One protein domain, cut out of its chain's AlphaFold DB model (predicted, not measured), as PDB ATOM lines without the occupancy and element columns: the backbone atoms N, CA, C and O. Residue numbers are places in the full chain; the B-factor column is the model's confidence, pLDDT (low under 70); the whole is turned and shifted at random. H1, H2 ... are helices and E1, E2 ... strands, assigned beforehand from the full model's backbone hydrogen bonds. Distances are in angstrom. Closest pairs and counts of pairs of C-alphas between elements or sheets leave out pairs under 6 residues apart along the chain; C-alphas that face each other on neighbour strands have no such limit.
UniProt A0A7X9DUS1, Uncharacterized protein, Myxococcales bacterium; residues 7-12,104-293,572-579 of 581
ATOM      1  N   ILE A   7      42.222  26.477  17.537       84.88
ATOM      2  CA  ILE A   7      40.793  26.629  17.210       84.88
ATOM      3  C   ILE A   7      39.917  26.148  18.375       84.88
ATOM      4  O   ILE A   7      38.952  26.821  18.738       84.88
ATOM      5  N   GLU A   8      40.275  25.029  18.999       81.06
ATOM      6  CA  GLU A   8      39.562  24.473  20.149       81.06
ATOM      7  C   GLU A   8      39.716  25.342  21.411       81.06
ATOM      8  O   GLU A   8      38.811  25.405  22.244       81.06
ATOM      9  N   SER A   9      40.832  26.067  21.567       80.38
ATOM     10  CA  SER A   9      40.996  27.038  22.661       80.38
ATOM     11  C   SER A   9      39.947  28.157  22.616       80.38
ATOM     12  O   SER A   9      39.419  28.533  23.660       80.38
ATOM     13  N   PHE A  10      39.556  28.617  21.420       79.19
ATOM     14  CA  PHE A  10      38.504  29.625  21.261       79.19
ATOM     15  C   PHE A  10      37.118  29.114  21.675       79.19
ATOM     16  O   PHE A  10      36.297  29.905  22.130       79.19
ATOM     17  N   HIS A  11      36.844  27.809  21.553       74.06
ATOM     18  CA  HIS A  11      35.554  27.235  21.972       74.06
ATOM     19  C   HIS A  11      35.423  27.134  23.496       74.06
ATOM     20  O   HIS A  11      34.317  27.126  24.025       74.06
ATOM     21  N   ARG A  12      36.549  27.071  24.217       64.94
ATOM     22  CA  ARG A  12      36.604  26.866  25.678       64.94
ATOM     23  C   ARG A  12      36.619  28.165  26.489       64.94
ATOM     24  O   ARG A  12      36.850  28.144  27.695       64.94
ATOM     25  N   ARG A 104      55.442  45.270   5.932       82.75
ATOM     26  CA  ARG A 104      55.423  44.052   5.118       82.75
ATOM     27  C   ARG A 104      54.084  43.322   5.190       82.75
ATOM     28  O   ARG A 104      53.379  43.403   6.200       82.75
ATOM     29  N   ASP A 105      53.778  42.566   4.141       84.19
ATOM     30  CA  ASP A 105      52.768  41.508   4.202       84.19
ATOM     31  C   ASP A 105      53.282  40.374   5.096       84.19
ATOM     32  O   ASP A 105      54.432  39.936   4.983       84.19
ATOM     33  N   ALA A 106      52.442  39.919   6.022       87.81
ATOM     34  CA  ALA A 106      52.759  38.790   6.878       87.81
ATOM     35  C   ALA A 106      52.521  37.471   6.124       87.81
ATOM     36  O   ALA A 106      51.486  37.330   5.464       87.81
ATOM     37  N   PRO A 107      53.433  36.486   6.232       88.88
ATOM     38  CA  PRO A 107      53.135  35.127   5.793       88.88
ATOM     39  C   PRO A 107      51.937  34.575   6.577       88.88
ATOM     40  O   PRO A 107      51.676  35.008   7.706       88.88
ATOM     41  N   ILE A 108      51.202  33.623   5.991       88.25
ATOM     42  CA  ILE A 108      49.963  33.099   6.587       88.25
ATOM     43  C   ILE A 108      50.176  32.604   8.023       88.25
ATOM     44  O   ILE A 108      49.320  32.832   8.869       88.25
ATOM     45  N   GLU A 109      51.324  32.004   8.342       87.56
ATOM     46  CA  GLU A 109      51.632  31.481   9.675       87.56
ATOM     47  C   GLU A 109      51.708  32.589  10.733       87.56
ATOM     48  O   GLU A 109      51.223  32.403  11.848       87.56
ATOM     49  N   GLU A 110      52.261  33.752  10.378       89.06
ATOM     50  CA  GLU A 110      52.303  34.928  11.252       89.06
ATOM     51  C   GLU A 110      50.964  35.676  11.282       89.06
ATOM     52  O   GLU A 110      50.610  36.270  12.297       89.06
ATOM     53  N   ALA A 111      50.206  35.656  10.181       90.19
ATOM     54  CA  ALA A 111      48.905  36.314  10.090       90.19
ATOM     55  C   ALA A 111      47.780  35.535  10.791       90.19
ATOM     56  O   ALA A 111      46.800  36.127  11.259       90.19
ATOM     57  N   ARG A 112      47.924  34.210  10.880       91.12
ATOM     58  CA  ARG A 112      46.913  33.269  11.368       91.12
ATOM     59  C   ARG A 112      46.327  33.621  12.736       91.12
ATOM     60  O   ARG A 112      45.100  33.602  12.831       91.12
ATOM     61  N   PRO A 113      47.107  33.981  13.777       91.44
ATOM     62  CA  PRO A 113      46.532  34.364  15.068       91.44
ATOM     63  C   PRO A 113      45.532  35.523  14.950       91.44
ATOM     64  O   PRO A 113      44.456  35.478  15.544       91.44
ATOM     65  N   VAL A 114      45.838  36.525  14.117       92.75
ATOM     66  CA  VAL A 114      44.938  37.660  13.871       92.75
ATOM     67  C   VAL A 114      43.741  37.236  13.025       92.75
ATOM     68  O   VAL A 114      42.623  37.623  13.341       92.75
ATOM     69  N   PHE A 115      43.919  36.411  11.986       93.75
ATOM     70  CA  PHE A 115      42.793  35.913  11.185       93.75
ATOM     71  C   PHE A 115      41.811  35.061  11.994       93.75
ATOM     72  O   PHE A 115      40.600  35.256  11.872       93.75
ATOM     73  N   LEU A 116      42.313  34.172  12.852       92.19
ATOM     74  CA  LEU A 116      41.500  33.412  13.800       92.19
ATOM     75  C   LEU A 116      40.736  34.342  14.736       92.19
ATOM     76  O   LEU A 116      39.533  34.160  14.928       92.19
ATOM     77  N   ARG A 117      41.404  35.372  15.267       91.81
ATOM     78  CA  ARG A 117      40.765  36.361  16.134       91.81
ATOM     79  C   ARG A 117      39.697  37.170  15.397       91.81
ATOM     80  O   ARG A 117      38.615  37.359  15.939       91.81
ATOM     81  N   CYS A 118      39.940  37.573  14.150       93.56
ATOM     82  CA  CYS A 118      38.947  38.230  13.297       93.56
ATOM     83  C   CYS A 118      37.726  37.333  13.056       93.56
ATOM     84  O   CYS A 118      36.592  37.791  13.187       93.56
ATOM     85  N   ALA A 119      37.940  36.054  12.734       91.75
ATOM     86  CA  ALA A 119      36.858  35.096  12.542       91.75
ATOM     87  C   ALA A 119      36.061  34.885  13.839       91.75
ATOM     88  O   ALA A 119      34.833  34.952  13.813       91.75
ATOM     89  N   TYR A 120      36.748  34.716  14.973       88.69
ATOM     90  CA  TYR A 120      36.134  34.576  16.291       88.69
ATOM     91  C   TYR A 120      35.338  35.820  16.691       88.69
ATOM     92  O   TYR A 120      34.137  35.720  16.924       88.69
ATOM     93  N   ASN A 121      35.946  37.008  16.694       89.31
ATOM     94  CA  ASN A 121      35.253  38.259  17.013       89.31
ATOM     95  C   ASN A 121      34.084  38.523  16.051       89.31
ATOM     96  O   ASN A 121      33.058  39.071  16.449       89.31
ATOM     97  N   GLY A 122      34.196  38.085  14.795       88.62
ATOM     98  CA  GLY A 122      33.109  38.099  13.822       88.62
ATOM     99  C   GLY A 122      31.926  37.185  14.170       88.62
ATOM    100  O   GLY A 122      30.796  37.503  13.814       88.62
ATOM    101  N   LEU A 123      32.120  36.087  14.910       82.69
ATOM    102  CA  LEU A 123      31.005  35.295  15.460       82.69
ATOM    103  C   LEU A 123      30.244  36.067  16.544       82.69
ATOM    104  O   LEU A 123      29.037  35.878  16.721       82.69
ATOM    105  N   TRP A 124      30.958  36.932  17.259       80.50
ATOM    106  CA  TRP A 124      30.464  37.722  18.385       80.50
ATOM    107  C   TRP A 124      30.004  39.134  17.995       80.50
ATOM    108  O   TRP A 124      29.419  39.850  18.820       80.50
ATOM    109  N   SER A 125      30.188  39.524  16.732       81.62
ATOM    110  CA  SER A 125      29.649  40.767  16.190       81.62
ATOM    111  C   SER A 125      28.113  40.769  16.267       81.62
ATOM    112  O   SER A 125      27.477  39.704  16.337       81.62
ATOM    113  N   PRO A 126      27.462  41.948  16.286       75.19
ATOM    114  CA  PRO A 126      26.022  41.993  16.071       75.19
ATOM    115  C   PRO A 126      25.680  41.327  14.726       75.19
ATOM    116  O   PRO A 126      26.494  41.298  13.809       75.19
ATOM    117  N   SER A 127      24.501  40.727  14.630       72.44
ATOM    118  CA  SER A 127      24.040  40.065  13.405       72.44
ATOM    119  C   SER A 127      22.524  39.991  13.433       72.44
ATOM    120  O   SER A 127      21.964  39.637  14.485       72.44
ATOM    121  N   GLY A 128      21.865  40.264  12.311       62.22
ATOM    122  CA  GLY A 128      20.425  40.067  12.175       62.22
ATOM    123  C   GLY A 128      20.063  38.615  12.493       62.22
ATOM    124  O   GLY A 128      20.588  37.685  11.892       62.22
ATOM    125  N   THR A 129      19.196  38.385  13.484       60.75
ATOM    126  CA  THR A 129      18.697  37.041  13.869       60.75
ATOM    127  C   THR A 129      19.749  35.992  14.268       60.75
ATOM    128  O   THR A 129      19.421  34.814  14.363       60.75
ATOM    129  N   ASN A 130      20.986  36.402  14.591       66.56
ATOM    130  CA  ASN A 130      22.067  35.492  15.011       66.56
ATOM    131  C   ASN A 130      22.570  34.546  13.891       66.56
ATOM    132  O   ASN A 130      23.107  33.487  14.205       66.56
ATOM    133  N   TRP A 131      22.409  34.922  12.615       70.56
ATOM    134  CA  TRP A 131      22.563  34.036  11.448       70.56
ATOM    135  C   TRP A 131      24.004  33.650  11.075       70.56
ATOM    136  O   TRP A 131      24.241  32.525  10.640       70.56
ATOM    137  N   GLN A 132      24.972  34.550  11.280       78.62
ATOM    138  CA  GLN A 132      26.408  34.302  11.050       78.62
ATOM    139  C   GLN A 132      26.725  33.763   9.632       78.62
ATOM    140  O   GLN A 132      27.237  32.646   9.485       78.62
ATOM    141  N   PRO A 133      26.454  34.531   8.559       84.44
ATOM    142  CA  PRO A 133      26.611  34.038   7.185       84.44
ATOM    143  C   PRO A 133      28.043  33.909   6.696       84.44
ATOM    144  O   PRO A 133      28.285  33.328   5.643       84.44
ATOM    145  N   VAL A 134      28.992  34.488   7.421       91.75
ATOM    146  CA  VAL A 134      30.371  34.554   6.961       91.75
ATOM    147  C   VAL A 134      31.085  33.235   7.249       91.75
ATOM    148  O   VAL A 134      30.949  32.646   8.329       91.75
ATOM    149  N   ARG A 135      31.844  32.764   6.261       93.75
ATOM    150  CA  ARG A 135      32.806  31.662   6.356       93.75
ATOM    151  C   ARG A 135      34.170  32.155   5.894       93.75
ATOM    152  O   ARG A 135      34.267  33.016   5.026       93.75
ATOM    153  N   CYS A 136      35.220  31.613   6.485       95.75
ATOM    154  CA  CYS A 136      36.597  32.007   6.246       95.75
ATOM    155  C   CYS A 136      37.425  30.785   5.852       95.75
ATOM    156  O   CYS A 136      37.326  29.727   6.473       95.75
ATOM    157  N   LEU A 137      38.256  30.945   4.829       95.75
ATOM    158  CA  LEU A 137      39.118  29.901   4.296       95.75
ATOM    159  C   LEU A 137      40.532  30.455   4.142       95.75
ATOM    160  O   LEU A 137      40.740  31.390   3.373       95.75
ATOM    161  N   GLU A 138      41.515  29.888   4.840       94.50
ATOM    162  CA  GLU A 138      42.910  30.241   4.563       94.50
ATOM    163  C   GLU A 138      43.316  29.699   3.190       94.50
ATOM    164  O   GLU A 138      43.077  28.522   2.891       94.50
ATOM    165  N   LEU A 139      43.940  30.549   2.375       93.69
ATOM    166  CA  LEU A 139      44.569  30.185   1.108       93.69
ATOM    167  C   LEU A 139      46.074  30.423   1.212       93.69
ATOM    168  O   LEU A 139      46.512  31.497   1.631       93.69
ATOM    169  N   GLY A 140      46.867  29.422   0.827       90.50
ATOM    170  CA  GLY A 140      48.310  29.588   0.668       90.50
ATOM    171  C   GLY A 140      48.663  30.397  -0.581       90.50
ATOM    172  O   GLY A 140      47.807  30.657  -1.422       90.50
ATOM    173  N   ALA A 141      49.939  30.749  -0.738       90.00
ATOM    174  CA  ALA A 141      50.418  31.511  -1.895       90.00
ATOM    175  C   ALA A 141      50.066  30.849  -3.244       90.00
ATOM    176  O   ALA A 141      49.620  31.528  -4.167       90.00
ATOM    177  N   GLU A 142      50.201  29.524  -3.343       90.50
ATOM    178  CA  GLU A 142      49.864  28.753  -4.548       90.50
ATOM    179  C   GLU A 142      48.361  28.778  -4.856       90.50
ATOM    180  O   GLU A 142      47.965  29.008  -5.998       90.50
ATOM    181  N   ASP A 143      47.513  28.609  -3.839       92.31
ATOM    182  CA  ASP A 143      46.055  28.670  -3.985       92.31
ATOM    183  C   ASP A 143      45.589  30.078  -4.364       92.31
ATOM    184  O   ASP A 143      44.739  30.251  -5.238       92.31
ATOM    185  N   SER A 144      46.180  31.102  -3.743       92.56
ATOM    186  CA  SER A 144      45.944  32.502  -4.085       92.56
ATOM    187  C   SER A 144      46.370  32.807  -5.522       92.56
ATOM    188  O   SER A 144      45.636  33.486  -6.239       92.56
ATOM    189  N   ALA A 145      47.509  32.278  -5.978       91.38
ATOM    190  CA  ALA A 145      47.953  32.419  -7.362       91.38
ATOM    191  C   ALA A 145      46.995  31.714  -8.337       91.38
ATOM    192  O   ALA A 145      46.578  32.320  -9.324       91.38
ATOM    193  N   ARG A 146      46.560  30.486  -8.017       92.06
ATOM    194  CA  ARG A 146      45.555  29.720  -8.779       92.06
ATOM    195  C   ARG A 146      44.225  30.473  -8.891       92.06
ATOM    196  O   ARG A 146      43.598  30.485  -9.948       92.06
ATOM    197  N   ALA A 147      43.825  31.153  -7.821       92.38
ATOM    198  CA  ALA A 147      42.639  32.002  -7.767       92.38
ATOM    199  C   ALA A 147      42.815  33.362  -8.484       92.38
ATOM    200  O   ALA A 147      41.842  34.107  -8.642       92.38
ATOM    201  N   GLY A 148      44.031  33.703  -8.929       91.56
ATOM    202  CA  GLY A 148      44.380  35.001  -9.513       91.56
ATOM    203  C   GLY A 148      44.240  36.156  -8.518       91.56
ATOM    204  O   GLY A 148      43.686  37.208  -8.840       91.56
ATOM    205  N   LEU A 149      44.697  35.934  -7.284       89.56
ATOM    206  CA  LEU A 149      44.664  36.896  -6.180       89.56
ATOM    207  C   LEU A 149      46.024  37.575  -5.917       89.56
ATOM    208  O   LEU A 149      46.182  38.250  -4.905       89.56
ATOM    209  N   SER A 150      46.991  37.413  -6.826       71.50
ATOM    210  CA  SER A 150      48.365  37.922  -6.699       71.50
ATOM    211  C   SER A 150      48.492  39.454  -6.806       71.50
ATOM    212  O   SER A 150      47.738  40.061  -7.569       71.50
ATOM    213  N   PRO A 151      49.474  40.078  -6.111       58.00
ATOM    214  CA  PRO A 151      50.584  39.452  -5.387       58.00
ATOM    215  C   PRO A 151      50.266  39.273  -3.894       58.00
ATOM    216  O   PRO A 151      50.390  40.199  -3.105       58.00
ATOM    217  N   ALA A 152      49.900  38.053  -3.500       67.00
ATOM    218  CA  ALA A 152      49.775  37.649  -2.103       67.00
ATOM    219  C   ALA A 152      50.864  36.605  -1.799       67.00
ATOM    220  O   ALA A 152      50.555  35.418  -1.681       67.00
ATOM    221  N   PRO A 153      52.151  37.009  -1.743       64.88
ATOM    222  CA  PRO A 153      53.276  36.076  -1.651       64.88
ATOM    223  C   PRO A 153      53.219  35.188  -0.399       64.88
ATOM    224  O   PRO A 153      53.781  34.099  -0.401       64.88
ATOM    225  N   GLY A 154      52.507  35.626   0.645       75.81
ATOM    226  CA  GLY A 154      52.284  34.875   1.882       75.81
ATOM    227  C   GLY A 154      50.962  34.103   1.965       75.81
ATOM    228  O   GLY A 154      50.762  33.396   2.949       75.81
ATOM    229  N   GLY A 155      50.068  34.213   0.974       89.44
ATOM    230  CA  GLY A 155      48.673  33.766   1.082       89.44
ATOM    231  C   GLY A 155      47.764  34.784   1.786       89.44
ATOM    232  O   GLY A 155      48.104  35.960   1.904       89.44
ATOM    233  N   GLY A 156      46.585  34.348   2.232       94.00
ATOM    234  CA  GLY A 156      45.626  35.213   2.927       94.00
ATOM    235  C   GLY A 156      44.333  34.509   3.330       94.00
ATOM    236  O   GLY A 156      44.206  33.287   3.231       94.00
ATOM    237  N   LEU A 157      43.357  35.296   3.782       95.81
ATOM    238  CA  LEU A 157      42.046  34.813   4.208       95.81
ATOM    239  C   LEU A 157      40.998  35.100   3.131       95.81
ATOM    240  O   LEU A 157      40.677  36.256   2.852       95.81
ATOM    241  N   LEU A 158      40.432  34.051   2.543       97.31
ATOM    242  CA  LEU A 158      39.258  34.166   1.690       97.31
ATOM    243  C   LEU A 158      38.000  34.252   2.559       97.31
ATOM    244  O   LEU A 158      37.704  33.342   3.335       97.31
ATOM    245  N   VAL A 159      37.251  35.337   2.400       97.12
ATOM    246  CA  VAL A 159      35.972  35.584   3.066       97.12
ATOM    247  C   VAL A 159      34.848  35.234   2.105       97.12
ATOM    248  O   VAL A 159      34.708  35.815   1.024       97.12
ATOM    249  N   LEU A 160      34.041  34.277   2.531       96.25
ATOM    250  CA  LEU A 160      32.868  33.781   1.843       96.25
ATOM    251  C   LEU A 160      31.634  34.287   2.591       96.25
ATOM    252  O   LEU A 160      31.580  34.213   3.819       96.25
ATOM    253  N   CYS A 161      30.633  34.770   1.870       93.00
ATOM    254  CA  CYS A 161      29.338  35.121   2.452       93.00
ATOM    255  C   CYS A 161      28.243  34.365   1.716       93.00
ATOM    256  O   CYS A 161      28.435  33.949   0.572       93.00
ATOM    257  N   ARG A 162      27.097  34.177   2.363       87.81
ATOM    258  CA  ARG A 162      25.935  33.648   1.662       87.81
ATOM    259  C   ARG A 162      25.460  34.630   0.596       87.81
ATOM    260  O   ARG A 162      25.466  35.833   0.834       87.81
ATOM    261  N   ASP A 163      25.069  34.120  -0.571       82.25
ATOM    262  CA  ASP A 163      24.559  34.994  -1.637       82.25
ATOM    263  C   ASP A 163      23.147  35.508  -1.336       82.25
ATOM    264  O   ASP A 163      22.794  36.590  -1.796       82.25
ATOM    265  N   ARG A 164      22.372  34.746  -0.550       78.75
ATOM    266  CA  ARG A 164      21.022  35.096  -0.107       78.75
ATOM    267  C   ARG A 164      20.781  34.757   1.357       78.75
ATOM    268  O   ARG A 164      21.308  33.771   1.883       78.75
ATOM    269  N   TYR A 165      19.963  35.584   1.999       74.31
ATOM    270  CA  TYR A 165      19.457  35.327   3.338       74.31
ATOM    271  C   TYR A 165      18.378  34.240   3.347       74.31
ATOM    272  O   TYR A 165      17.253  34.448   2.901       74.31
ATOM    273  N   ASP A 166      18.722  33.094   3.938       73.75
ATOM    274  CA  ASP A 166      17.786  32.004   4.207       73.75
ATOM    275  C   ASP A 166      17.546  31.908   5.722       73.75
ATOM    276  O   ASP A 166      18.480  31.677   6.504       73.75
ATOM    277  N   SER A 167      16.294  32.086   6.147       76.62
ATOM    278  CA  SER A 167      15.888  32.008   7.552       76.62
ATOM    279  C   SER A 167      14.523  31.361   7.705       76.62
ATOM    280  O   SER A 167      13.734  31.314   6.767       76.62
ATOM    281  N   ILE A 168      14.193  30.934   8.926       80.50
ATOM    282  CA  ILE A 168      12.851  30.423   9.222       80.50
ATOM    283  C   ILE A 168      11.751  31.463   8.953       80.50
ATOM    284  O   ILE A 168      10.651  31.099   8.550       80.50
ATOM    285  N   LEU A 169      12.034  32.755   9.162       79.50
ATOM    286  CA  LEU A 169      11.070  33.814   8.869       79.50
ATOM    287  C   LEU A 169      10.892  33.983   7.353       79.50
ATOM    288  O   LEU A 169       9.764  34.178   6.908       79.50
ATOM    289  N   GLY A 170      11.971  33.823   6.581       80.75
ATOM    290  CA  GLY A 170      11.937  33.762   5.118       80.75
ATOM    291  C   GLY A 170      11.161  32.559   4.596       80.75
ATOM    292  O   GLY A 170      10.291  32.717   3.746       80.75
ATOM    293  N   ASP A 171      11.381  31.377   5.171       87.50
ATOM    294  CA  ASP A 171      10.626  30.161   4.854       87.50
ATOM    295  C   ASP A 171       9.124  30.337   5.126       87.50
ATOM    296  O   ASP A 171       8.283  29.986   4.294       87.50
ATOM    297  N   VAL A 172       8.776  30.926   6.276       88.94
ATOM    298  CA  VAL A 172       7.392  31.261   6.641       88.94
ATOM    299  C   VAL A 172       6.795  32.269   5.659       88.94
ATOM    300  O   VAL A 172       5.707  32.030   5.139       88.94
ATOM    301  N   ALA A 173       7.493  33.367   5.366       86.00
ATOM    302  CA  ALA A 173       7.014  34.387   4.435       86.00
ATOM    303  C   ALA A 173       6.809  33.822   3.022       86.00
ATOM    304  O   ALA A 173       5.766  34.062   2.412       86.00
ATOM    305  N   ARG A 174       7.736  32.978   2.551       87.62
ATOM    306  CA  ARG A 174       7.646  32.290   1.259       87.62
ATOM    307  C   ARG A 174       6.423  31.375   1.182       87.62
ATOM    308  O   ARG A 174       5.705  31.420   0.186       87.62
ATOM    309  N   LEU A 175       6.139  30.598   2.231       90.56
ATOM    310  CA  LEU A 175       4.913  29.788   2.320       90.56
ATOM    311  C   LEU A 175       3.639  30.645   2.350       90.56
ATOM    312  O   LEU A 175       2.606  30.234   1.822       90.56
ATOM    313  N   CYS A 176       3.712  31.839   2.934       89.50
ATOM    314  CA  CYS A 176       2.625  32.817   2.949       89.50
ATOM    315  C   CYS A 176       2.492  33.614   1.636       89.50
ATOM    316  O   CYS A 176       1.565  34.411   1.503       89.50
ATOM    317  N   GLY A 177       3.378  33.400   0.656       84.38
ATOM    318  CA  GLY A 177       3.387  34.140  -0.608       84.38
ATOM    319  C   GLY A 177       3.791  35.609  -0.459       84.38
ATOM    320  O   GLY A 177       3.380  36.429  -1.277       84.38
ATOM    321  N   ILE A 178       4.552  35.940   0.586       79.69
ATOM    322  CA  ILE A 178       5.115  37.270   0.824       79.69
ATOM    323  C   ILE A 178       6.589  37.234   0.415       79.69
ATOM    324  O   ILE A 178       7.360  36.430   0.942       79.69
ATOM    325  N   CYS A 179       6.980  38.086  -0.536       66.56
ATOM    326  CA  CYS A 179       8.382  38.220  -0.928       66.56
ATOM    327  C   CYS A 179       9.151  38.925   0.191       66.56
ATOM    328  O   CYS A 179       8.770  40.017   0.607       66.56
ATOM    329  N   GLN A 180      10.221  38.298   0.680       67.25
ATOM    330  CA  GLN A 180      11.200  38.973   1.523       67.25
ATOM    331  C   GLN A 180      12.391  39.361   0.664       67.25
ATOM    332  O   GLN A 180      13.192  38.509   0.287       67.25
ATOM    333  N   ASP A 181      12.526  40.655   0.402       64.81
ATOM    334  CA  ASP A 181      13.756  41.222  -0.146       64.81
ATOM    335  C   ASP A 181      14.713  41.507   1.013       64.81
ATOM    336  O   ASP A 181      15.006  42.670   1.317       64.81
ATOM    337  N   SER A 182      15.109  40.447   1.726       67.31
ATOM    338  CA  SER A 182      16.082  40.593   2.797       67.31
ATOM    339  C   SER A 182      17.473  40.758   2.232       67.31
ATOM    340  O   SER A 182      17.863  40.048   1.309       67.31
ATOM    341  N   HIS A 183      18.194  41.705   2.817       77.69
ATOM    342  CA  HIS A 183      19.600  41.965   2.532       77.69
ATOM    343  C   HIS A 183      20.449  41.867   3.800       77.69
ATOM    344  O   HIS A 183      21.497  42.509   3.936       77.69
ATOM    345  N   ALA A 184      19.969  41.084   4.770       80.88
ATOM    346  CA  ALA A 184      20.677  40.834   6.013       80.88
ATOM    347  C   ALA A 184      22.079  40.249   5.764       80.88
ATOM    348  O   ALA A 184      22.979  40.511   6.551       80.88
ATOM    349  N   GLU A 185      22.295  39.531   4.660       85.81
ATOM    350  CA  GLU A 185      23.598  39.031   4.220       85.81
ATOM    351  C   GLU A 185      24.614  40.121   3.914       85.81
ATOM    352  O   GLU A 185      25.767  40.009   4.338       85.81
ATOM    353  N   ASP A 186      24.200  41.190   3.239       89.25
ATOM    354  CA  ASP A 186      25.099  42.285   2.892       89.25
ATOM    355  C   ASP A 186      25.369  43.146   4.143       89.25
ATOM    356  O   ASP A 186      26.514  43.525   4.403       89.25
ATOM    357  N   ILE A 187      24.346  43.371   4.981       89.44
ATOM    358  CA  ILE A 187      24.460  44.104   6.255       89.44
ATOM    359  C   ILE A 187      25.368  43.358   7.247       89.44
ATOM    360  O   ILE A 187      26.305  43.949   7.789       89.44
ATOM    361  N   ASP A 188      25.134  42.063   7.478       89.94
ATOM    362  CA  ASP A 188      25.943  41.239   8.386       89.94
ATOM    363  C   ASP A 188      27.385  41.109   7.882       89.94
ATOM    364  O   ASP A 188      28.321  41.127   8.684       89.94
ATOM    365  N   LEU A 189      27.593  41.045   6.562       92.81
ATOM    366  CA  LEU A 189      28.930  41.082   5.977       92.81
ATOM    367  C   LEU A 189      29.638  42.414   6.262       92.81
ATOM    368  O   LEU A 189      30.816  42.409   6.623       92.81
ATOM    369  N   GLY A 190      28.936  43.544   6.139       94.00
ATOM    370  CA  GLY A 190      29.451  44.866   6.502       94.00
ATOM    371  C   GLY A 190      29.852  44.959   7.972       94.00
ATOM    372  O   GLY A 190      30.934  45.457   8.304       94.00
ATOM    373  N   ILE A 191      29.015  44.406   8.853       93.19
ATOM    374  CA  ILE A 191      29.295  44.327  10.285       93.19
ATOM    375  C   ILE A 191      30.544  43.487  10.564       93.19
ATOM    376  O   ILE A 191      31.445  43.928  11.287       93.19
ATOM    377  N   TRP A 192      30.596  42.279   9.999       94.06
ATOM    378  CA  TRP A 192      31.708  41.352  10.176       94.06
ATOM    379  C   TRP A 192      33.015  41.970   9.674       94.06
ATOM    380  O   TRP A 192      34.028  41.931  10.369       94.06
ATOM    381  N   HIS A 193      32.982  42.613   8.504       94.88
ATOM    382  CA  HIS A 193      34.164  43.210   7.896       94.88
ATOM    383  C   HIS A 193      34.731  44.351   8.747       94.88
ATOM    384  O   HIS A 193      35.939  44.394   8.986       94.88
ATOM    385  N   LEU A 194      33.882  45.247   9.269       94.12
ATOM    386  CA  LEU A 194      34.363  46.283  10.186       94.12
ATOM    387  C   LEU A 194      34.892  45.678  11.497       94.12
ATOM    388  O   LEU A 194      35.897  46.158  12.019       94.12
ATOM    389  N   CYS A 195      34.262  44.616  12.015       94.38
ATOM    390  CA  CYS A 195      34.760  43.889  13.188       94.38
ATOM    391  C   CYS A 195      36.183  43.357  12.963       94.38
ATOM    392  O   CYS A 195      37.064  43.562  13.801       94.38
ATOM    393  N   ALA A 196      36.422  42.721  11.814       94.81
ATOM    394  CA  ALA A 196      37.729  42.196  11.436       94.81
ATOM    395  C   ALA A 196      38.771  43.322  11.299       94.81
ATOM    396  O   ALA A 196      39.870  43.213  11.841       94.81
ATOM    397  N   GLU A 197      38.421  44.437  10.647       93.19
ATOM    398  CA  GLU A 197      39.306  45.605  10.535       93.19
ATOM    399  C   GLU A 197      39.711  46.162  11.901       93.19
ATOM    400  O   GLU A 197      40.892  46.420  12.131       93.19
ATOM    401  N   GLN A 198      38.749  46.351  12.811       93.25
ATOM    402  CA  GLN A 198      39.058  46.855  14.148       93.25
ATOM    403  C   GLN A 198      39.874  45.836  14.947       93.25
ATOM    404  O   GLN A 198      40.870  46.219  15.550       93.25
ATOM    405  N   THR A 199      39.542  44.545  14.874       93.62
ATOM    406  CA  THR A 199      40.328  43.478  15.515       93.62
ATOM    407  C   THR A 199      41.796  43.560  15.096       93.62
ATOM    408  O   THR A 199      42.678  43.696  15.941       93.62
ATOM    409  N   ALA A 200      42.075  43.600  13.790       92.88
ATOM    410  CA  ALA A 200      43.442  43.731  13.292       92.88
ATOM    411  C   ALA A 200      44.125  45.025  13.770       92.88
ATOM    412  O   ALA A 200      45.259  44.979  14.250       92.88
ATOM    413  N   ARG A 201      43.433  46.172  13.718       91.12
ATOM    414  CA  ARG A 201      43.986  47.471  14.151       91.12
ATOM    415  C   ARG A 201      44.369  47.489  15.625       91.12
ATOM    416  O   ARG A 201      45.413  48.042  15.976       91.12
ATOM    417  N   PHE A 202      43.562  46.882  16.491       91.75
ATOM    418  CA  PHE A 202      43.862  46.787  17.921       91.75
ATOM    419  C   PHE A 202      45.004  45.806  18.229       91.75
ATOM    420  O   PHE A 202      45.662  45.959  19.256       91.75
ATOM    421  N   HIS A 203      45.336  44.913  17.294       90.75
ATOM    422  CA  HIS A 203      46.574  44.127  17.293       90.75
ATOM    423  C   HIS A 203      47.716  44.757  16.482       90.75
ATOM    424  O   HIS A 203      48.718  44.097  16.221       90.75
ATOM    425  N   HIS A 204      47.618  46.042  16.123       88.38
ATOM    426  CA  HIS A 204      48.656  46.769  15.379       88.38
ATOM    427  C   HIS A 204      48.954  46.174  13.998       88.38
ATOM    428  O   HIS A 204      50.087  46.192  13.510       88.38
ATOM    429  N   ALA A 205      47.903  45.674  13.361       89.69
ATOM    430  CA  ALA A 205      47.916  45.164  12.010       89.69
ATOM    431  C   ALA A 205      46.886  45.899  11.142       89.69
ATOM    432  O   ALA A 205      45.930  46.505  11.630       89.69
ATOM    433  N   THR A 206      47.074  45.819   9.832       90.00
ATOM    434  CA  THR A 206      46.145  46.346   8.835       90.00
ATOM    435  C   THR A 206      45.676  45.198   7.952       90.00
ATOM    436  O   THR A 206      46.497  44.468   7.399       90.00
ATOM    437  N   LEU A 207      44.360  45.051   7.795       90.75
ATOM    438  CA  LEU A 207      43.786  44.179   6.773       90.75
ATOM    439  C   LEU A 207      43.728  44.944   5.453       90.75
ATOM    440  O   LEU A 207      43.017  45.944   5.343       90.75
ATOM    441  N   ALA A 208      44.466  44.473   4.453       89.94
ATOM    442  CA  ALA A 208      44.258  44.899   3.082       89.94
ATOM    443  C   ALA A 208      43.144  44.031   2.489       89.94
ATOM    444  O   ALA A 208      43.295  42.820   2.335       89.94
ATOM    445  N   SER A 209      42.003  44.659   2.214       91.25
ATOM    446  CA  SER A 209      40.821  43.978   1.694       91.25
ATOM    447  C   SER A 209      40.718  44.167   0.189       91.25
ATOM    448  O   SER A 209      40.648  45.293  -0.306       91.25
ATOM    449  N   ARG A 210      40.693  43.054  -0.543       92.50
ATOM    450  CA  ARG A 210      40.415  43.024  -1.975       92.50
ATOM    451  C   ARG A 210      39.032  42.434  -2.204       92.50
ATOM    452  O   ARG A 210      38.800  41.267  -1.898       92.50
ATOM    453  N   ARG A 211      38.124  43.213  -2.791       92.94
ATOM    454  CA  ARG A 211      36.809  42.718  -3.223       92.94
ATOM    455  C   ARG A 211      36.972  41.789  -4.429       92.94
ATOM    456  O   ARG A 211      37.696  42.123  -5.363       92.94
ATOM    457  N   ILE A 212      36.298  40.645  -4.397       94.50
ATOM    458  CA  ILE A 212      36.241  39.694  -5.508       94.50
ATOM    459  C   ILE A 212      35.116  40.113  -6.450       94.50
ATOM    460  O   ILE A 212      33.953  40.198  -6.043       94.50
ATOM    461  N   LEU A 213      35.456  40.389  -7.709       91.62
ATOM    462  CA  LEU A 213      34.471  40.793  -8.710       91.62
ATOM    463  C   LEU A 213      33.644  39.593  -9.178       91.62
ATOM    464  O   LEU A 213      34.112  38.456  -9.153       91.62
ATOM    465  N   ALA A 214      32.421  39.842  -9.657       90.00
ATOM    466  CA  ALA A 214      31.540  38.787 -10.166       90.00
ATOM    467  C   ALA A 214      32.207  37.946 -11.272       90.00
ATOM    468  O   ALA A 214      32.099  36.725 -11.249       90.00
ATOM    469  N   SER A 215      32.971  38.589 -12.161       93.00
ATOM    470  CA  SER A 215      33.740  37.942 -13.235       93.00
ATOM    471  C   SER A 215      34.884  37.045 -12.747       93.00
ATOM    472  O   SER A 215      35.412  36.249 -13.518       93.00
ATOM    473  N   GLU A 216      35.286  37.155 -11.481       94.69
ATOM    474  CA  GLU A 216      36.379  36.377 -10.891       94.69
ATOM    475  C   GLU A 216      35.881  35.219 -10.021       94.69
ATOM    476  O   GLU A 216      36.654  34.312  -9.704       94.69
ATOM    477  N   ARG A 217      34.600  35.240  -9.623       94.44
ATOM    478  CA  ARG A 217      34.029  34.324  -8.623       94.44
ATOM    479  C   ARG A 217      34.199  32.862  -8.989       94.44
ATOM    480  O   ARG A 217      34.536  32.080  -8.103       94.44
ATOM    481  N   ASP A 218      34.020  32.501 -10.253       95.81
ATOM    482  CA  ASP A 218      34.141  31.109 -10.687       95.81
ATOM    483  C   ASP A 218      35.572  30.607 -10.501       95.81
ATOM    484  O   ASP A 218      35.790  29.587  -9.851       95.81
ATOM    485  N   ARG A 219      36.569  31.373 -10.965       96.44
ATOM    486  CA  ARG A 219      37.991  31.029 -10.793       96.44
ATOM    487  C   ARG A 219      38.365  30.901  -9.316       96.44
ATOM    488  O   ARG A 219      39.027  29.938  -8.932       96.44
ATOM    489  N   VAL A 220      37.931  31.849  -8.482       97.12
ATOM    490  CA  VAL A 220      38.213  31.836  -7.037       97.12
ATOM    491  C   VAL A 220      37.517  30.658  -6.348       97.12
ATOM    492  O   VAL A 220      38.128  29.989  -5.519       97.12
ATOM    493  N   THR A 221      36.273  30.358  -6.723       97.44
ATOM    494  CA  THR A 221      35.511  29.213  -6.201       97.44
ATOM    495  C   THR A 221      36.181  27.890  -6.559       97.44
ATOM    496  O   THR A 221      36.343  27.042  -5.686       97.44
ATOM    497  N   GLN A 222      36.633  27.718  -7.804       97.38
ATOM    498  CA  GLN A 222      37.337  26.502  -8.223       97.38
ATOM    499  C   GLN A 222      38.660  26.316  -7.471       97.38
ATOM    500  O   GLN A 222      38.958  25.215  -7.010       97.38
ATOM    501  N   ALA A 223      39.428  27.391  -7.277       95.94
ATOM    502  CA  ALA A 223      40.649  27.338  -6.477       95.94
ATOM    503  C   ALA A 223      40.364  27.001  -5.002       95.94
ATOM    504  O   ALA A 223      41.057  26.166  -4.421       95.94
ATOM    505  N   ALA A 224      39.315  27.583  -4.411       96.44
ATOM    506  CA  ALA A 224      38.883  27.267  -3.052       96.44
ATOM    507  C   ALA A 224      38.463  25.794  -2.909       96.44
ATOM    508  O   ALA A 224      38.889  25.130  -1.968       96.44
ATOM    509  N   LEU A 225      37.678  25.263  -3.852       97.50
ATOM    510  CA  LEU A 225      37.258  23.858  -3.866       97.50
ATOM    511  C   LEU A 225      38.451  22.906  -3.978       97.50
ATOM    512  O   LEU A 225      38.530  21.948  -3.211       97.50
ATOM    513  N   ALA A 226      39.393  23.184  -4.883       95.88
ATOM    514  CA  ALA A 226      40.603  22.379  -5.023       95.88
ATOM    515  C   ALA A 226      41.438  22.395  -3.731       95.88
ATOM    516  O   ALA A 226      41.792  21.339  -3.212       95.88
ATOM    517  N   SER A 227      41.646  23.579  -3.148       94.44
ATOM    518  CA  SER A 227      42.363  23.742  -1.880       94.44
ATOM    519  C   SER A 227      41.674  23.019  -0.711       94.44
ATOM    520  O   SER A 227      42.337  22.471   0.172       94.44
ATOM    521  N   ILE A 228      40.334  22.987  -0.675       95.12
ATOM    522  CA  ILE A 228      39.582  22.216   0.325       95.12
ATOM    523  C   ILE A 228      39.817  20.713   0.133       95.12
ATOM    524  O   ILE A 228      40.144  20.033   1.105       95.12
ATOM    525  N   GLU A 229      39.684  20.183  -1.084       94.25
ATOM    526  CA  GLU A 229      39.845  18.742  -1.318       94.25
ATOM    527  C   GLU A 229      41.282  18.257  -1.092       94.25
ATOM    528  O   GLU A 229      41.477  17.200  -0.493       94.25
ATOM    529  N   GLU A 230      42.289  19.044  -1.475       92.38
ATOM    530  CA  GLU A 230      43.707  18.726  -1.253       92.38
ATOM    531  C   GLU A 230      44.072  18.663   0.243       92.38
ATOM    532  O   GLU A 230      44.949  17.891   0.652       92.38
ATOM    533  N   ARG A 231      43.433  19.487   1.088       89.44
ATOM    534  CA  ARG A 231      43.752  19.569   2.526       89.44
ATOM    535  C   ARG A 231      42.854  18.710   3.406       89.44
ATOM    536  O   ARG A 231      43.275  18.317   4.491       89.44
ATOM    537  N   ARG A 232      41.631  18.404   2.964       90.81
ATOM    538  CA  ARG A 232      40.624  17.712   3.778       90.81
ATOM    539  C   ARG A 232      41.139  16.423   4.433       90.81
ATOM    540  O   ARG A 232      40.883  16.272   5.622       90.81
ATOM    541  N   PRO A 233      41.902  15.533   3.766       90.50
ATOM    542  CA  PRO A 233      42.409  14.310   4.401       90.50
ATOM    543  C   PRO A 233      43.354  14.544   5.590       90.50
ATOM    544  O   PRO A 233      43.546  13.639   6.393       90.50
ATOM    545  N   ARG A 234      43.949  15.741   5.697       88.31
ATOM    546  CA  ARG A 234      44.899  16.129   6.753       88.31
ATOM    547  C   ARG A 234      44.228  16.796   7.955       88.31
ATOM    548  O   ARG A 234      44.872  16.989   8.976       88.31
ATOM    549  N   LEU A 235      42.948  17.152   7.837       85.19
ATOM    550  CA  LEU A 235      42.167  17.757   8.913       85.19
ATOM    551  C   LEU A 235      41.697  16.701   9.922       85.19
ATOM    552  O   LEU A 235      41.453  15.546   9.561       85.19
ATOM    553  N   SER A 236      41.458  17.126  11.165       83.31
ATOM    554  CA  SER A 236      40.738  16.322  12.161       83.31
ATOM    555  C   SER A 236      39.326  15.952  11.679       83.31
ATOM    556  O   SER A 236      38.740  16.656  10.857       83.31
ATOM    557  N   GLU A 237      38.740  14.869  12.201       83.62
ATOM    558  CA  GLU A 237      37.425  14.365  11.761       83.62
ATOM    559  C   GLU A 237      36.320  15.441  11.787       83.62
ATOM    560  O   GLU A 237      35.585  15.614  10.809       83.62
ATOM    561  N   GLY A 238      36.250  16.230  12.865       74.81
ATOM    562  CA  GLY A 238      35.304  17.346  12.979       74.81
ATOM    563  C   GLY A 238      35.543  18.437  11.928       74.81
ATOM    564  O   GLY A 238      34.602  18.900  11.279       74.81
ATOM    565  N   SER A 239      36.803  18.794  11.682       82.69
ATOM    566  CA  SER A 239      37.180  19.759  10.644       82.69
ATOM    567  C   SER A 239      36.937  19.220   9.227       82.69
ATOM    568  O   SER A 239      36.617  19.993   8.324       82.69
ATOM    569  N   GLN A 240      36.991  17.901   9.011       89.19
ATOM    570  CA  GLN A 240      36.614  17.287   7.734       89.19
ATOM    571  C   GLN A 240      35.120  17.430   7.435       89.19
ATOM    572  O   GLN A 240      34.748  17.634   6.279       89.19
ATOM    573  N   ALA A 241      34.253  17.313   8.447       87.06
ATOM    574  CA  ALA A 241      32.818  17.537   8.280       87.06
ATOM    575  C   ALA A 241      32.523  18.997   7.898       87.06
ATOM    576  O   ALA A 241      31.795  19.236   6.933       87.06
ATOM    577  N   ALA A 242      33.160  19.957   8.576       87.19
ATOM    578  CA  ALA A 242      33.057  21.376   8.236       87.19
ATOM    579  C   ALA A 242      33.583  21.676   6.818       87.19
ATOM    580  O   ALA A 242      32.928  22.383   6.053       87.19
ATOM    581  N   ALA A 243      34.715  21.079   6.429       92.31
ATOM    582  CA  ALA A 243      35.276  21.202   5.083       92.31
ATOM    583  C   ALA A 243      34.316  20.688   3.996       92.31
ATOM    584  O   ALA A 243      34.114  21.368   2.990       92.31
ATOM    585  N   ARG A 244      33.688  19.520   4.210       93.88
ATOM    586  CA  ARG A 244      32.667  18.965   3.299       93.88
ATOM    587  C   ARG A 244      31.469  19.901   3.170       93.88
ATOM    588  O   ARG A 244      31.112  20.271   2.057       93.88
ATOM    589  N   ALA A 245      30.917  20.349   4.298       90.12
ATOM    590  CA  ALA A 245      29.777  21.263   4.310       90.12
ATOM    591  C   ALA A 245      30.080  22.583   3.578       90.12
ATOM    592  O   ALA A 245      29.237  23.094   2.839       90.12
ATOM    593  N   LEU A 246      31.295  23.122   3.740       92.94
ATOM    594  CA  LEU A 246      31.728  24.317   3.021       92.94
ATOM    595  C   LEU A 246      31.853  24.066   1.512       92.94
ATOM    596  O   LEU A 246      31.352  24.868   0.725       92.94
ATOM    597  N   ALA A 247      32.475  22.955   1.104       95.56
ATOM    598  CA  ALA A 247      32.617  22.590  -0.305       95.56
ATOM    599  C   ALA A 247      31.255  22.389  -0.987       95.56
ATOM    600  O   ALA A 247      31.020  22.931  -2.065       95.56
ATOM    601  N   ASP A 248      30.328  21.681  -0.343       93.88
ATOM    602  CA  ASP A 248      28.970  21.480  -0.860       93.88
ATOM    603  C   ASP A 248      28.217  22.804  -0.976       93.88
ATOM    604  O   ASP A 248      27.517  23.059  -1.957       93.88
ATOM    605  N   SER A 249      28.420  23.696  -0.008       91.44
ATOM    606  CA  SER A 249      27.833  25.024  -0.048       91.44
ATOM    607  C   SER A 249      28.398  25.914  -1.159       91.44
ATOM    608  O   SER A 249      27.645  26.742  -1.674       91.44
ATOM    609  N   LEU A 250      29.682  25.782  -1.502       94.50
ATOM    610  CA  LEU A 250      30.312  26.480  -2.628       94.50
ATOM    611  C   LEU A 250      29.814  25.921  -3.968       94.50
ATOM    612  O   LEU A 250      29.436  26.689  -4.844       94.50
ATOM    613  N   ARG A 251      29.739  24.590  -4.109       94.62
ATOM    614  CA  ARG A 251      29.205  23.920  -5.313       94.62
ATOM    615  C   ARG A 251      27.751  24.296  -5.589       94.62
ATOM    616  O   ARG A 251      27.361  24.438  -6.740       94.62
ATOM    617  N   ALA A 252      26.960  24.459  -4.531       89.50
ATOM    618  CA  ALA A 252      25.568  24.882  -4.620       89.50
ATOM    619  C   ALA A 252      25.394  26.411  -4.737       89.50
ATOM    620  O   ALA A 252      24.267  26.886  -4.621       89.50
ATOM    621  N   SER A 253      26.483  27.179  -4.878       90.12
ATOM    622  CA  SER A 253      26.490  28.651  -4.924       90.12
ATOM    623  C   SER A 253      25.773  29.324  -3.746       90.12
ATOM    624  O   SER A 253      25.338  30.468  -3.840       90.12
ATOM    625  N   ARG A 254      25.646  28.626  -2.609       89.38
ATOM    626  CA  ARG A 254      25.010  29.175  -1.404       89.38
ATOM    627  C   ARG A 254      25.947  30.122  -0.678       89.38
ATOM    628  O   ARG A 254      25.480  31.119  -0.150       89.38
ATOM    629  N   HIS A 255      27.244  29.805  -0.654       92.88
ATOM    630  CA  HIS A 255      28.296  30.743  -0.264       92.88
ATOM    631  C   HIS A 255      29.080  31.150  -1.508       92.88
ATOM    632  O   HIS A 255      29.382  30.307  -2.350       92.88
ATOM    633  N   VAL A 256      29.434  32.428  -1.592       94.38
ATOM    634  CA  VAL A 256      30.214  33.004  -2.687       94.38
ATOM    635  C   VAL A 256      31.439  33.742  -2.143       94.38
ATOM    636  O   VAL A 256      31.364  34.339  -1.064       94.38
ATOM    637  N   PRO A 257      32.574  33.735  -2.866       96.44
ATOM    638  CA  PRO A 257      33.717  34.586  -2.554       96.44
ATOM    639  C   PRO A 257      33.366  36.071  -2.608       96.44
ATOM    640  O   PRO A 257      32.835  36.541  -3.617       96.44
ATOM    641  N   VAL A 258      33.695  36.816  -1.544       95.69
ATOM    642  CA  VAL A 258      33.425  38.264  -1.480       95.69
ATOM    643  C   VAL A 258      34.676  39.096  -1.264       95.69
ATOM    644  O   VAL A 258      34.887  40.066  -1.991       95.69
ATOM    645  N   PHE A 259      35.528  38.714  -0.313       95.56
ATOM    646  CA  PHE A 259      36.790  39.406  -0.066       95.56
ATOM    647  C   PHE A 259      37.948  38.427   0.013       95.56
ATOM    648  O   PHE A 259      37.802  37.305   0.491       95.56
ATOM    649  N   PHE A 260      39.116  38.886  -0.407       96.12
ATOM    650  CA  PHE A 260      40.384  38.285  -0.049       96.12
ATOM    651  C   PHE A 260      41.158  39.274   0.817       96.12
ATOM    652  O   PHE A 260      41.364  40.422   0.416       96.12
ATOM    653  N   LEU A 261      41.529  38.840   2.018       94.50
ATOM    654  CA  LEU A 261      42.201  39.666   3.010       94.50
ATOM    655  C   LEU A 261      43.661  39.242   3.136       94.50
ATOM    656  O   LEU A 261      43.947  38.076   3.419       94.50
ATOM    657  N   THR A 262      44.578  40.194   3.004       93.12
ATOM    658  CA  THR A 262      45.973  40.023   3.427       93.12
ATOM    659  C   THR A 262      46.236  40.849   4.680       93.12
ATOM    660  O   THR A 262      45.581  41.865   4.929       93.12
ATOM    661  N   LEU A 263      47.166  40.384   5.514       91.56
ATOM    662  CA  LEU A 263      47.523  41.062   6.754       91.56
ATOM    663  C   LEU A 263      48.870  41.757   6.592       91.56
ATOM    664  O   LEU A 263      49.865  41.120   6.258       91.56
ATOM    665  N   ARG A 264      48.909  43.048   6.907       89.88
ATOM    666  CA  ARG A 264      50.145  43.822   7.013       89.88
ATOM    667  C   ARG A 264      50.423  44.134   8.473       89.88
ATOM    668  O   ARG A 264      49.579  44.721   9.149       89.88
ATOM    669  N   LEU A 265      51.601  43.757   8.956       87.31
ATOM    670  CA  LEU A 265      52.004  44.002  10.341       87.31
ATOM    671  C   LEU A 265      52.766  45.322  10.431       87.31
ATOM    672  O   LEU A 265      53.702  45.555   9.668       87.31
ATOM    673  N   ALA A 266      52.370  46.183  11.367       84.69
ATOM    674  CA  ALA A 266      53.136  47.386  11.694       84.69
ATOM    675  C   ALA A 266      54.202  47.115  12.765       84.69
ATOM    676  O   ALA A 266      55.163  47.862  12.891       84.69
ATOM    677  N   ARG A 267      54.018  46.058  13.560       84.94
ATOM    678  CA  ARG A 267      54.976  45.571  14.558       84.94
ATOM    679  C   ARG A 267      54.736  44.082  14.831       84.94
ATOM    680  O   ARG A 267      53.667  43.585  14.471       84.94
ATOM    681  N   PRO A 268      55.686  43.373  15.466       86.81
ATOM    682  CA  PRO A 268      55.472  41.992  15.886       86.81
ATOM    683  C   PRO A 268      54.227  41.844  16.771       86.81
ATOM    684  O   PRO A 268      53.926  42.721  17.586       86.81
ATOM    685  N   LEU A 269      53.512  40.728  16.612       88.38
ATOM    686  CA  LEU A 269      52.343  40.412  17.430       88.38
ATOM    687  C   LEU A 269      52.760  40.145  18.880       88.38
ATOM    688  O   LEU A 269      53.747  39.457  19.139       88.38
ATOM    689  N   ALA A 270      51.978  40.660  19.826       90.25
ATOM    690  CA  ALA A 270      52.122  40.309  21.232       90.25
ATOM    691  C   ALA A 270      51.503  38.922  21.461       90.25
ATOM    692  O   ALA A 270      50.281  38.775  21.419       90.25
ATOM    693  N   LEU A 271      52.345  37.911  21.662       89.38
ATOM    694  CA  LEU A 271      51.907  36.535  21.883       89.38
ATOM    695  C   LEU A 271      51.734  36.251  23.379       89.38
ATOM    696  O   LEU A 271      52.565  36.653  24.192       89.38
ATOM    697  N   ASP A 272      50.676  35.522  23.724       89.00
ATOM    698  CA  ASP A 272      50.437  34.995  25.068       89.00
ATOM    699  C   ASP A 272      49.922  33.551  24.943       89.00
ATOM    700  O   ASP A 272      48.791  33.345  24.499       89.00
ATOM    701  N   PRO A 273      50.719  32.532  25.322       83.88
ATOM    702  CA  PRO A 273      50.322  31.131  25.189       83.88
ATOM    703  C   PRO A 273      49.162  30.737  26.114       83.88
ATOM    704  O   PRO A 273      48.617  29.646  25.961       83.88
ATOM    705  N   ARG A 274      48.797  31.584  27.087       83.31
ATOM    706  CA  ARG A 274      47.640  31.372  27.969       83.31
ATOM    707  C   ARG A 274      46.334  31.848  27.339       83.31
ATOM    708  O   ARG A 274      45.272  31.491  27.838       83.31
ATOM    709  N   GLN A 275      46.411  32.656  26.283       83.62
ATOM    710  CA  GLN A 275      45.246  33.198  25.597       83.62
ATOM    711  C   GLN A 275      44.862  32.327  24.395       83.62
ATOM    712  O   GLN A 275      45.738  31.764  23.725       83.62
ATOM    713  N   PRO A 276      43.565  32.243  24.060       75.00
ATOM    714  CA  PRO A 276      43.130  31.624  22.818       75.00
ATOM    715  C   PRO A 276      43.781  32.287  21.611       75.00
ATOM    716  O   PRO A 276      43.957  33.505  21.572       75.00
ATOM    717  N   GLY A 277      44.146  31.499  20.602       77.06
ATOM    718  CA  GLY A 277      44.871  32.055  19.454       77.06
ATOM    719  C   GLY A 277      46.369  32.239  19.684       77.06
ATOM    720  O   GLY A 277      47.081  32.518  18.724       77.06
ATOM    721  N   GLY A 278      46.856  32.107  20.926       83.56
ATOM    722  CA  GLY A 278      48.234  32.430  21.291       83.56
ATOM    723  C   GLY A 278      48.561  33.924  21.197       83.56
ATOM    724  O   GLY A 278      49.735  34.286  21.213       83.56
ATOM    725  N   ILE A 279      47.548  34.791  21.073       88.81
ATOM    726  CA  ILE A 279      47.686  36.246  20.951       88.81
ATOM    727  C   ILE A 279      47.132  36.922  22.203       88.81
ATOM    728  O   ILE A 279      46.065  36.560  22.694       88.81
ATOM    729  N   ALA A 280      47.851  37.913  22.725       90.12
ATOM    730  CA  ALA A 280      47.380  38.696  23.859       90.12
ATOM    731  C   ALA A 280      46.086  39.441  23.488       90.12
ATOM    732  O   ALA A 280      46.037  40.127  22.463       90.12
ATOM    733  N   ALA A 281      45.054  39.320  24.328       86.94
ATOM    734  CA  ALA A 281      43.777  39.993  24.111       86.94
ATOM    735  C   ALA A 281      43.940  41.521  24.159       86.94
ATOM    736  O   ALA A 281      44.545  42.075  25.078       86.94
ATOM    737  N   SER A 282      43.381  42.205  23.167       90.06
ATOM    738  CA  SER A 282      43.299  43.663  23.103       90.06
ATOM    739  C   SER A 282      42.069  44.212  23.845       90.06
ATOM    740  O   SER A 282      41.155  43.482  24.225       90.06
ATOM    741  N   ASP A 283      41.984  45.534  24.011       88.94
ATOM    742  CA  ASP A 283      40.773  46.150  24.573       88.94
ATOM    743  C   ASP A 283      39.542  45.946  23.675       88.94
ATOM    744  O   ASP A 283      38.421  45.850  24.170       88.94
ATOM    745  N   PHE A 284      39.737  45.851  22.353       90.31
ATOM    746  CA  PHE A 284      38.642  45.577  21.424       90.31
ATOM    747  C   PHE A 284      38.166  44.129  21.528       90.31
ATOM    748  O   PHE A 284      36.967  43.876  21.519       90.31
ATOM    749  N   ASP A 285      39.087  43.186  21.706       88.12
ATOM    750  CA  ASP A 285      38.767  41.787  21.985       88.12
ATOM    751  C   ASP A 285      37.894  41.642  23.221       88.12
ATOM    752  O   ASP A 285      36.833  41.015  23.166       88.12
ATOM    753  N   ARG A 286      38.304  42.309  24.303       83.38
ATOM    754  CA  ARG A 286      37.530  42.371  25.539       83.38
ATOM    755  C   ARG A 286      36.163  43.002  25.305       83.38
ATOM    756  O   ARG A 286      35.190  42.447  25.790       83.38
ATOM    757  N   LEU A 287      36.065  44.092  24.533       85.56
ATOM    758  CA  LEU A 287      34.790  44.736  24.177       85.56
ATOM    759  C   LEU A 287      33.844  43.807  23.389       85.56
ATOM    760  O   LEU A 287      32.623  43.850  23.568       85.56
ATOM    761  N   ILE A 288      34.380  43.000  22.471       83.19
ATOM    762  CA  ILE A 288      33.582  42.063  21.675       83.19
ATOM    763  C   ILE A 288      33.043  40.930  22.551       83.19
ATOM    764  O   ILE A 288      31.852  40.614  22.472       83.19
ATOM    765  N   GLU A 289      33.895  40.363  23.405       75.62
ATOM    766  CA  GLU A 289      33.531  39.313  24.364       75.62
ATOM    767  C   GLU A 289      32.559  39.830  25.435       75.62
ATOM    768  O   GLU A 289      31.622  39.136  25.816       75.62
ATOM    769  N   ALA A 290      32.695  41.097  25.821       64.19
ATOM    770  CA  ALA A 290      31.836  41.886  26.704       64.19
ATOM    771  C   ALA A 290      30.386  42.097  26.187       64.19
ATOM    772  O   ALA A 290      29.702  43.038  26.547       64.19
ATOM    773  N   ARG A 291      29.856  41.244  25.321       64.69
ATOM    774  CA  ARG A 291      28.564  41.386  24.634       64.69
ATOM    775  C   ARG A 291      27.413  41.970  25.481       64.69
ATOM    776  O   ARG A 291      27.105  41.467  26.558       64.69
ATOM    777  N   SER A 292      26.667  42.924  24.899       54.50
ATOM    778  CA  SER A 292      25.286  43.206  25.312       54.50
ATOM    779  C   SER A 292      24.282  42.346  24.537       54.50
ATOM    780  O   SER A 292      24.201  42.441  23.310       54.50
ATOM    781  N   THR A 293      23.531  41.487  25.227       57.72
ATOM    782  CA  THR A 293      22.523  40.588  24.626       57.72
ATOM    783  C   THR A 293      21.104  40.916  25.022       57.72
ATOM    784  O   THR A 293      20.235  40.054  24.980       57.72
ATOM    785  N   ARG A 572      30.446  26.568  16.292       82.50
ATOM    786  CA  ARG A 572      31.872  26.458  16.630       82.50
ATOM    787  C   ARG A 572      32.710  27.271  15.650       82.50
ATOM    788  O   ARG A 572      32.418  27.290  14.458       82.50
ATOM    789  N   LEU A 573      33.826  27.847  16.105       86.06
ATOM    790  CA  LEU A 573      34.793  28.498  15.204       86.06
ATOM    791  C   LEU A 573      35.247  27.567  14.065       86.06
ATOM    792  O   LEU A 573      35.394  28.026  12.937       86.06
ATOM    793  N   SER A 574      35.374  26.259  14.319       86.00
ATOM    794  CA  SER A 574      35.736  25.257  13.304       86.00
ATOM    795  C   SER A 574      34.702  25.102  12.180       86.00
ATOM    796  O   SER A 574      35.034  24.600  11.115       86.00
ATOM    797  N   GLU A 575      33.454  25.528  12.388       85.56
ATOM    798  CA  GLU A 575      32.411  25.544  11.350       85.56
ATOM    799  C   GLU A 575      32.467  26.812  10.484       85.56
ATOM    800  O   GLU A 575      31.827  26.879   9.432       85.56
ATOM    801  N   HIS A 576      33.216  27.826  10.929       87.75
ATOM    802  CA  HIS A 576      33.305  29.139  10.293       87.75
ATOM    803  C   HIS A 576      34.676  29.473   9.733       87.75
ATOM    804  O   HIS A 576      34.780  30.377   8.907       87.75
ATOM    805  N   TYR A 577      35.708  28.768  10.169       91.75
ATOM    806  CA  TYR A 577      37.079  29.021   9.788       91.75
ATOM    807  C   TYR A 577      37.767  27.700   9.452       91.75
ATOM    808  O   TYR A 577      37.830  26.796  10.286       91.75
ATOM    809  N   LEU A 578      38.294  27.606   8.231       92.12
ATOM    810  CA  LEU A 578      39.060  26.456   7.769       92.12
ATOM    811  C   LEU A 578      40.548  26.833   7.613       92.12
ATOM    812  O   LEU A 578      40.878  27.601   6.698       92.12
ATOM    813  N   PRO A 579      41.443  26.310   8.476       89.12
ATOM    814  CA  PRO A 579      42.868  26.640   8.448       89.12
ATOM    815  C   PRO A 579      43.592  26.043   7.238       89.12
ATOM    816  O   PRO A 579      43.123  25.095   6.593       89.12
TER     817      PRO A 579
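This is residues 7 to 12, 104 to 293 and 572 to 579 of the 581 residues of an uncharacterized protein of Myxococcales bacterium (UniProt A0A7X9DUS1). A strongly twisted sheet of four strands is the middle of three layers, with H2 and H5 packed on one face and H3 and H6 on the other; H7 folds back beside H6. An arm bearing H4 runs out from E2, and its residues 172 to 177 stick out, while H8 packs on H2 and H5. The printed part has 204 residues with nine named helices and four named strands, in the order H1 H2 E1 H3 E2 H4 H5 E3 H6 H7 E4 H8 H9. The sheet runs E1 E2 E4 E3, all antiparallel; the class is mixed, and the whole is compact, with a radius of gyration of the C-alphas of 16.9 A and spans of 55 by 41 by 33 A.

H1, residues 7 to 11, touches H9, residues 573 to 576 (closest C-alphas Ile 7 and Ser 574, 6.5 A). H2, residues 108 to 124, is on the sheet at a height of 7.3 A. E1, residues 135 to 139, and E2, residues 156 to 162, are antiparallel neighbours, with N 137 and O 158 within hydrogen-bond range at 2.9 A. H3, residues 141 to 146, is on the opposite face from H2. H4, residues 168 to 175, touches no helix. H5, residues 184 to 202, is on the same face as H2 and touches it with residues 192 to 200 at a steep tilt of 51 degrees, opposite ways (closest C-alphas Cys 118 and Ala 196, 4.5 A). E4, residues 255 to 265, is the antiparallel neighbour of E2 (N 159 and O 259, 2.8 A) and of E3, residues 205 to 211 (N 208 and O 262, 2.9 A). E2, H4, H5 and E3 form a split strand-helix-strand unit, two same-way strands with E4 between them, and its crossover is right-handed. H6, residues 214 to 234, and H7, residues 237 to 251, are a helical hairpin at a shallow tilt of 23 degrees (closest C-alphas Arg 232 and Gln 240, 5.6 A). H8, residues 283 to 289, touches H2 (closest C-alphas Asn 121 and Ile 288, 6.2 A). Every O i to N i+4 pair is within hydrogen-bond range in H3, H4, H5, H7 and H8, against 11 of 13 in H2, 13 of 17 in H6 and 0 of 1 in H1, where 2 of 2 O i to N i+3 pairs are; H9 is too short for one.

C-alpha 7 is at (40.793, 26.629, 17.210) and C-alpha 576 at (33.305, 29.139, 10.293). H6 spans 31.3 A, E4 29.2 A and H5 26.7 A.

Residues 13 to 103 and 294 to 571 are not printed, with C-alpha gaps of 32.7 A and 18.7 A. The link E4 to H8 is long. Confidence is under 70 at residues 12, 128 to 130, 151 to 153, 179 to 182 and 290 to 293.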